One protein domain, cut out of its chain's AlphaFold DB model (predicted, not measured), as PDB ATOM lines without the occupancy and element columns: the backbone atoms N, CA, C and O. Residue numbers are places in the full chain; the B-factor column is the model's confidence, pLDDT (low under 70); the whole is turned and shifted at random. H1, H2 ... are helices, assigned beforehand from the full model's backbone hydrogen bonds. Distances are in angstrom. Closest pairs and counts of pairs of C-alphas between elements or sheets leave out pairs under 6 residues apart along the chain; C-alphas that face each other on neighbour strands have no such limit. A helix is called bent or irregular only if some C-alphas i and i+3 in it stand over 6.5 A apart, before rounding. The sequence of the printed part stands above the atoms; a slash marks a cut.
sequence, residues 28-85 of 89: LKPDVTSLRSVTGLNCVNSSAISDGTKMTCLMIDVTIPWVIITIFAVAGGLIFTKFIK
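This is residues 28 to 85 of the 89 residues of an uncharacterized protein of archaeon (UniProt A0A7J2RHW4). You are looking at a lopsided helical hairpin: a short helix, H1, folds back side by side with a portion of one very long helix, H2, and a loop of residues 37 to 50 joins them at one end. H2 makes the longest axis, has a kink near residue 64, and sticks out as a free arm with residues 68 to 85. The printed part has 58 residues with two named helices, H1 then H2, and no named strand; the class is all helix. It is extended, with a radius of gyration of the C-alphas of 16.7 A, and spans 54 by 22 by 11 A.

Find C-alpha 28 at (140.950, 178.629, 174.240); from there H1, residues 28 to 36, runs 12.4 A to C-alpha 36. Next find C-alpha 51 at (138.540, 154.781, 167.914), where H2, residues 51 to 85, begins; it runs 48.8 A to C-alpha 85 at (160.005, 180.171, 203.632).

Look at Val 32 and Ile 60, whose C-alphas are the closest of H1 and H2, 6.6 A apart. The two helices touch, H2 with residues 57 to 64 alone. They form a helical hairpin, running opposite ways at a shallow tilt of 17 degrees. Near residue 64 H2 has a kink of 32 degrees; it is neither bent nor irregular, but only just: C-alphas 61 and 64 are 6.5 A apart. Every O i to N i+4 pair of H1 is within hydrogen-bond range, and 28 of 31 in H2.

The C-alphas farthest apart are those of Ala 48 and Lys 85, 54.6 A. Without residues 68 to 85, which stand free, the body spans 28 by 17 by 10 A. The link from H1 to H2 is long, 14 residues. The printed part has no cut. Its mean pLDDT is 86.6, and residues 84 to 85 are under 70.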
ATOM      1  N   LEU A  28     140.819 180.023 174.689       88.94
ATOM      2  CA  LEU A  28     140.950 178.629 174.240       88.94
ATOM      3  C   LEU A  28     139.600 177.919 174.039       88.94
ATOM      4  O   LEU A  28     139.484 177.008 173.222       88.94
ATOM      5  N   LYS A  29     138.561 178.319 174.781       88.44
ATOM      6  CA  LYS A  29     137.205 177.748 174.671       88.44
ATOM      7  C   LYS A  29     136.632 177.728 173.243       88.44
ATOM      8  O   LYS A  29     136.117 176.672 172.866       88.44
ATOM      9  N   PRO A  30     136.658 178.822 172.454       91.25
ATOM     10  CA  PRO A  30     136.112 178.804 171.098       91.25
ATOM     11  C   PRO A  30     136.854 177.825 170.185       91.25
ATOM     12  O   PRO A  30     136.199 177.088 169.453       91.25
ATOM     13  N   ASP A  31     138.180 177.731 170.290       89.31
ATOM     14  CA  ASP A  31     138.980 176.798 169.486       89.31
ATOM     15  C   ASP A  31     138.666 175.342 169.838       89.31
ATOM     16  O   ASP A  31     138.413 174.525 168.954       89.31
ATOM     17  N   VAL A  32     138.584 175.024 171.133       89.06
ATOM     18  CA  VAL A  32     138.172 173.696 171.617       89.06
ATOM     19  C   VAL A  32     136.761 173.353 171.132       89.06
ATOM     20  O   VAL A  32     136.505 172.235 170.689       89.06
ATOM     21  N   THR A  33     135.845 174.320 171.162       90.31
ATOM     22  CA  THR A  33     134.461 174.126 170.702       90.31
ATOM     23  C   THR A  33     134.400 173.908 169.190       90.31
ATOM     24  O   THR A  33     133.689 173.017 168.725       90.31
ATOM     25  N   SER A  34     135.189 174.664 168.424       89.00
ATOM     26  CA  SER A  34     135.318 174.520 166.972       89.00
ATOM     27  C   SER A  34     135.900 173.156 166.595       89.00
ATOM     28  O   SER A  34     135.328 172.442 165.772       89.00
ATOM     29  N   LEU A  35     136.964 172.721 167.274       87.69
ATOM     30  CA  LEU A  35     137.581 171.410 167.064       87.69
ATOM     31  C   LEU A  35     136.628 170.251 167.382       87.69
ATOM     32  O   LEU A  35     136.678 169.221 166.714       87.69
ATOM     33  N   ARG A  36     135.737 170.410 168.367       88.38
ATOM     34  CA  ARG A  36     134.718 169.403 168.716       88.38
ATOM     35  C   ARG A  36     133.519 169.372 167.771       88.38
ATOM     36  O   ARG A  36     132.780 168.387 167.776       88.38
ATOM     37  N   SER A  37     133.306 170.437 167.006       87.62
ATOM     38  CA  SER A  37     132.140 170.596 166.139       87.62
ATOM     39  C   SER A  37     132.119 169.591 164.981       87.62
ATOM     40  O   SER A  37     133.099 168.898 164.701       87.62
ATOM     41  N   VAL A  38     130.984 169.539 164.280       83.12
ATOM     42  CA  VAL A  38     130.749 168.644 163.133       83.12
ATOM     43  C   VAL A  38     131.728 168.908 161.982       83.12
ATOM     44  O   VAL A  38     132.061 167.989 161.244       83.12
ATOM     45  N   THR A  39     132.224 170.143 161.853       83.38
ATOM     46  CA  THR A  39     133.224 170.534 160.846       83.38
ATOM     47  C   THR A  39     134.666 170.244 161.277       83.38
ATOM     48  O   THR A  39     135.580 170.403 160.473       83.38
ATOM     49  N   GLY A  40     134.878 169.856 162.539       84.88
ATOM     50  CA  GLY A  40     136.167 169.451 163.096       84.88
ATOM     51  C   GLY A  40     136.252 167.933 163.265       84.88
ATOM     52  O   GLY A  40     136.026 167.171 162.328       84.88
ATOM     53  N   LEU A  41     136.558 167.477 164.481       84.31
ATOM     54  CA  LEU A  41     136.635 166.051 164.820       84.31
ATOM     55  C   LEU A  41     135.259 165.384 165.001       84.31
ATOM     56  O   LEU A  41     135.206 164.176 165.228       84.31
ATOM     57  N   ASN A  42     134.158 166.144 164.919       86.25
ATOM     58  CA  ASN A  42     132.786 165.668 165.116       86.25
ATOM     59  C   ASN A  42     132.625 164.855 166.412       86.25
ATOM     60  O   ASN A  42     131.990 163.802 166.451       86.25
ATOM     61  N   CYS A  43     133.184 165.379 167.506       86.06
ATOM     62  CA  CYS A  43     133.125 164.757 168.830       86.06
ATOM     63  C   CYS A  43     131.694 164.676 169.394       86.06
ATOM     64  O   CYS A  43     131.470 164.034 170.416       86.06
ATOM     65  N   VAL A  44     130.727 165.318 168.730       83.75
ATOM     66  CA  VAL A  44     129.292 165.261 169.041       83.75
ATOM     67  C   VAL A  44     128.688 163.900 168.670       83.75
ATOM     68  O   VAL A  44     127.792 163.425 169.359       83.75
ATOM     69  N   ASN A  45     129.204 163.242 167.624       81.06
ATOM     70  CA  ASN A  45     128.731 161.937 167.154       81.06
ATOM     71  C   ASN A  45     129.803 160.862 167.359       81.06
ATOM     72  O   ASN A  45     130.372 160.327 166.406       81.06
ATOM     73  N   SER A  46     130.056 160.519 168.624       73.62
ATOM     74  CA  SER A  46     131.084 159.546 169.020       73.62
ATOM     75  C   SER A  46     130.893 158.150 168.411       73.62
ATOM     76  O   SER A  46     131.865 157.418 168.245       73.62
ATOM     77  N   SER A  47     129.669 157.783 168.029       77.50
ATOM     78  CA  SER A  47     129.345 156.490 167.411       77.50
ATOM     79  C   SER A  47     129.750 156.381 165.936       77.50
ATOM     80  O   SER A  47     129.868 155.271 165.428       77.50
ATOM     81  N   ALA A  48     129.958 157.509 165.247       79.12
ATOM     82  CA  ALA A  48     130.254 157.559 163.810       79.12
ATOM     83  C   ALA A  48     131.751 157.752 163.496       79.12
ATOM     84  O   ALA A  48     132.131 157.853 162.330       79.12
ATOM     85  N   ILE A  49     132.603 157.825 164.524       85.00
ATOM     86  CA  ILE A  49     134.035 158.117 164.402       85.00
ATOM     87  C   ILE A  49     134.899 156.915 164.804       85.00
ATOM     88  O   ILE A  49     134.530 156.122 165.672       85.00
ATOM     89  N   SER A  50     136.071 156.795 164.174       86.88
ATOM     90  CA  SER A  50     137.074 155.768 164.489       86.88
ATOM     91  C   SER A  50     137.596 155.908 165.925       86.88
ATOM     92  O   SER A  50     137.625 157.010 166.479       86.88
ATOM     93  N   ASP A  51     138.055 154.808 166.527       86.25
ATOM     94  CA  ASP A  51     138.540 154.781 167.914       86.25
ATOM     95  C   ASP A  51     139.719 155.736 168.160       86.25
ATOM     96  O   ASP A  51     139.797 156.365 169.218       86.25
ATOM     97  N   GLY A  52     140.578 155.946 167.156       83.75
ATOM     98  CA  GLY A  52     141.642 156.954 167.225       83.75
ATOM     99  C   GLY A  52     141.100 158.383 167.364       83.75
ATOM    100  O   GLY A  52     141.614 159.176 168.149       83.75
ATOM    101  N   THR A  53     140.007 158.709 166.672       86.69
ATOM    102  CA  THR A  53     139.357 160.025 166.763       86.69
ATOM    103  C   THR A  53     138.663 160.212 168.110       86.69
ATOM    104  O   THR A  53     138.722 161.302 168.681       86.69
ATOM    105  N   LYS A  54     138.069 159.148 168.670       86.88
ATOM    106  CA  LYS A  54     137.479 159.178 170.021       86.88
ATOM    107  C   LYS A  54     138.523 159.534 171.080       86.88
ATOM    108  O   LYS A  54     138.254 160.371 171.941       86.88
ATOM    109  N   MET A  55     139.718 158.944 170.992       89.06
ATOM    110  CA  MET A  55     140.823 159.260 171.901       89.06
ATOM    111  C   MET A  55     141.221 160.737 171.803       89.06
ATOM    112  O   MET A  55     141.366 161.407 172.825       89.06
ATOM    113  N   THR A  56     141.325 161.282 170.591       89.69
ATOM    114  CA  THR A  56     141.664 162.698 170.390       89.69
ATOM    115  C   THR A  56     140.582 163.638 170.930       89.69
ATOM    116  O   THR A  56     140.913 164.633 171.572       89.69
ATOM    117  N   CYS A  57     139.298 163.307 170.765       89.56
ATOM    118  CA  CYS A  57     138.197 164.059 171.378       89.56
ATOM    119  C   CYS A  57     138.315 164.127 172.908       89.56
ATOM    120  O   CYS A  57     138.075 165.183 173.496       89.56
ATOM    121  N   LEU A  58     138.735 163.027 173.542       89.25
ATOM    122  CA  LEU A  58     138.964 162.973 174.984       89.25
ATOM    123  C   LEU A  58     140.144 163.864 175.408       89.25
ATOM    124  O   LEU A  58     140.044 164.604 176.382       89.25
ATOM    125  N   MET A  59     141.246 163.843 174.654       89.25
ATOM    126  CA  MET A  59     142.413 164.697 174.919       89.25
ATOM    127  C   MET A  59     142.067 166.188 174.800       89.25
ATOM    128  O   MET A  59     142.499 167.004 175.620       89.25
ATOM    129  N   ILE A  60     141.238 166.545 173.818       90.19
ATOM    130  CA  ILE A  60     140.739 167.914 173.639       90.19
ATOM    131  C   ILE A  60     139.869 168.333 174.837       90.19
ATOM    132  O   ILE A  60     140.053 169.431 175.361       90.19
ATOM    133  N   ASP A  61     138.993 167.454 175.333       88.19
ATOM    134  CA  ASP A  61     138.189 167.726 176.535       88.19
ATOM    135  C   ASP A  61     139.036 167.917 177.793       88.19
ATOM    136  O   ASP A  61     138.742 168.787 178.613       88.19
ATOM    137  N   VAL A  62     140.111 167.141 177.935       91.81
ATOM    138  CA  VAL A  62     141.028 167.227 179.081       91.81
ATOM    139  C   VAL A  62     141.877 168.502 179.048       91.81
ATOM    140  O   VAL A  62     142.329 168.966 180.096       91.81
ATOM    141  N   THR A  63     142.048 169.125 177.880       90.12
ATOM    142  CA  THR A  63     142.914 170.300 177.714       90.12
ATOM    143  C   THR A  63     142.476 171.484 178.585       90.12
ATOM    144  O   THR A  63     143.304 172.064 179.287       90.12
ATOM    145  N   ILE A  64     141.181 171.830 178.606       90.69
ATOM    146  CA  ILE A  64     140.673 172.959 179.411       90.69
ATOM    147  C   ILE A  64     140.894 172.720 180.924       90.69
ATOM    148  O   ILE A  64     141.513 173.576 181.566       90.69
ATOM    149  N   PRO A  65     140.456 171.587 181.518       91.56
ATOM    150  CA  PRO A  65     140.757 171.252 182.909       91.56
ATOM    151  C   PRO A  65     142.251 171.283 183.229       91.56
ATOM    152  O   PRO A  65     142.642 171.799 184.277       91.56
ATOM    153  N   TRP A  66     143.093 170.772 182.327       93.12
ATOM    154  CA  TRP A  66     144.538 170.729 182.532       93.12
ATOM    155  C   TRP A  66     145.149 172.129 182.637       93.12
ATOM    156  O   TRP A  66     145.906 172.411 183.569       93.12
ATOM    157  N   VAL A  67     144.752 173.043 181.746       92.50
ATOM    158  CA  VAL A  67     145.183 174.447 181.796       92.50
ATOM    159  C   VAL A  67     144.743 175.105 183.109       92.50
ATOM    160  O   VAL A  67     145.553 175.752 183.776       92.50
ATOM    161  N   ILE A  68     143.502 174.884 183.549       93.25
ATOM    162  CA  ILE A  68     143.003 175.426 184.824       93.25
ATOM    163  C   ILE A  68     143.855 174.931 186.002       93.25
ATOM    164  O   ILE A  68     144.308 175.740 186.815       93.25
ATOM    165  N   ILE A  69     144.137 173.626 186.073       95.06
ATOM    166  CA  ILE A  69     144.979 173.041 187.128       95.06
ATOM    167  C   ILE A  69     146.371 173.677 187.128       95.06
ATOM    168  O   ILE A  69     146.875 174.037 188.192       95.06
ATOM    169  N   THR A  70     146.984 173.876 185.957       93.94
ATOM    170  CA  THR A  70     148.304 174.520 185.882       93.94
ATOM    171  C   THR A  70     148.291 175.963 186.391       93.94
ATOM    172  O   THR A  70     149.210 176.354 187.111       93.94
ATOM    173  N   ILE A  71     147.235 176.737 186.123       94.38
ATOM    174  CA  ILE A  71     147.094 178.108 186.644       94.38
ATOM    175  C   ILE A  71     147.011 178.095 188.175       94.38
ATOM    176  O   ILE A  71     147.720 178.858 188.839       94.38
ATOM    177  N   PHE A  72     146.202 177.198 188.749       93.94
ATOM    178  CA  PHE A  72     146.115 177.032 190.202       93.94
ATOM    179  C   PHE A  72     147.436 176.565 190.816       93.94
ATOM    180  O   PHE A  72     147.830 177.075 191.865       93.94
ATOM    181  N   ALA A  73     148.147 175.645 190.166       94.50
ATOM    182  CA  ALA A  73     149.440 175.159 190.632       94.50
ATOM    183  C   ALA A  73     150.496 176.276 190.650       94.50
ATOM    184  O   ALA A  73     151.232 176.410 191.628       94.50
ATOM    185  N   VAL A  74     150.543 177.121 189.616       92.88
ATOM    186  CA  VAL A  74     151.488 178.245 189.537       92.88
ATOM    187  C   VAL A  74     151.137 179.333 190.552       92.88
ATOM    188  O   VAL A  74     151.991 179.728 191.351       92.88
ATOM    189  N   ALA A  75     149.886 179.801 190.574       91.56
ATOM    190  CA  ALA A  75     149.466 180.865 191.488       91.56
ATOM    191  C   ALA A  75     149.532 180.402 192.955       91.56
ATOM    192  O   ALA A  75     150.101 181.086 193.810       91.56
ATOM    193  N   GLY A  76     149.025 179.199 193.236       90.19
ATOM    194  CA  GLY A  76     149.092 178.562 194.548       90.19
ATOM    195  C   GLY A  76     150.528 178.287 194.983       90.19
ATOM    196  O   GLY A  76     150.884 178.604 196.115       90.19
ATOM    197  N   GLY A  77     151.388 177.792 194.089       90.06
ATOM    198  CA  GLY A  77     152.802 177.526 194.366       90.06
ATOM    199  C   GLY A  77     153.599 178.784 194.727       90.06
ATOM    200  O   GLY A  77     154.407 178.764 195.664       90.06
ATOM    201  N   LEU A  78     153.336 179.914 194.062       87.81
ATOM    202  CA  LEU A  78     153.946 181.209 194.402       87.81
ATOM    203  C   LEU A  78     153.560 181.684 195.808       87.81
ATOM    204  O   LEU A  78     154.392 182.224 196.543       87.81
ATOM    205  N   ILE A  79     152.313 181.441 196.205       85.94
ATOM    206  CA  ILE A  79     151.830 181.739 197.553       85.94
ATOM    207  C   ILE A  79     152.480 180.773 198.560       85.94
ATOM    208  O   ILE A  79     153.088 181.205 199.544       85.94
ATOM    209  N   PHE A  80     152.435 179.467 198.289       84.50
ATOM    210  CA  PHE A  80     152.910 178.412 199.190       84.50
ATOM    211  C   PHE A  80     154.407 178.519 199.495       84.50
ATOM    212  O   PHE A  80     154.822 178.421 200.651       84.50
ATOM    213  N   THR A  81     155.231 178.801 198.482       81.25
ATOM    214  CA  THR A  81     156.686 178.971 198.644       81.25
ATOM    215  C   THR A  81     157.047 180.140 199.563       81.25
ATOM    216  O   THR A  81     158.057 180.077 200.272       81.25
ATOM    217  N   LYS A  82     156.222 181.194 199.622       73.94
ATOM    218  CA  LYS A  82     156.409 182.298 200.576       73.94
ATOM    219  C   LYS A  82     155.994 181.933 201.994       73.94
ATOM    220  O   LYS A  82     156.694 182.332 202.926       73.94
ATOM    221  N   PHE A  83     154.906 181.186 202.165       71.25
ATOM    222  CA  PHE A  83     154.466 180.732 203.486       71.25
ATOM    223  C   PHE A  83     155.422 179.693 204.088       71.25
ATOM    224  O   PHE A  83     155.783 179.819 205.258       71.25
ATOM    225  N   ILE A  84     155.929 178.753 203.285       68.31
ATOM    226  CA  ILE A  84     156.952 177.787 203.714       68.31
ATOM    227  C   ILE A  84     158.251 178.498 204.115       68.31
ATOM    228  O   ILE A  84     158.727 178.303 205.230       68.31
ATOM    229  N   LYS A  85     158.781 179.414 203.288       57.72
ATOM    230  CA  LYS A  85     160.005 180.171 203.632       57.72
ATOM    231  C   LYS A  85     159.859 181.074 204.864       57.72
ATOM    232  O   LYS A  85     160.873 181.487 205.420       57.72
TER     233      LYS A  85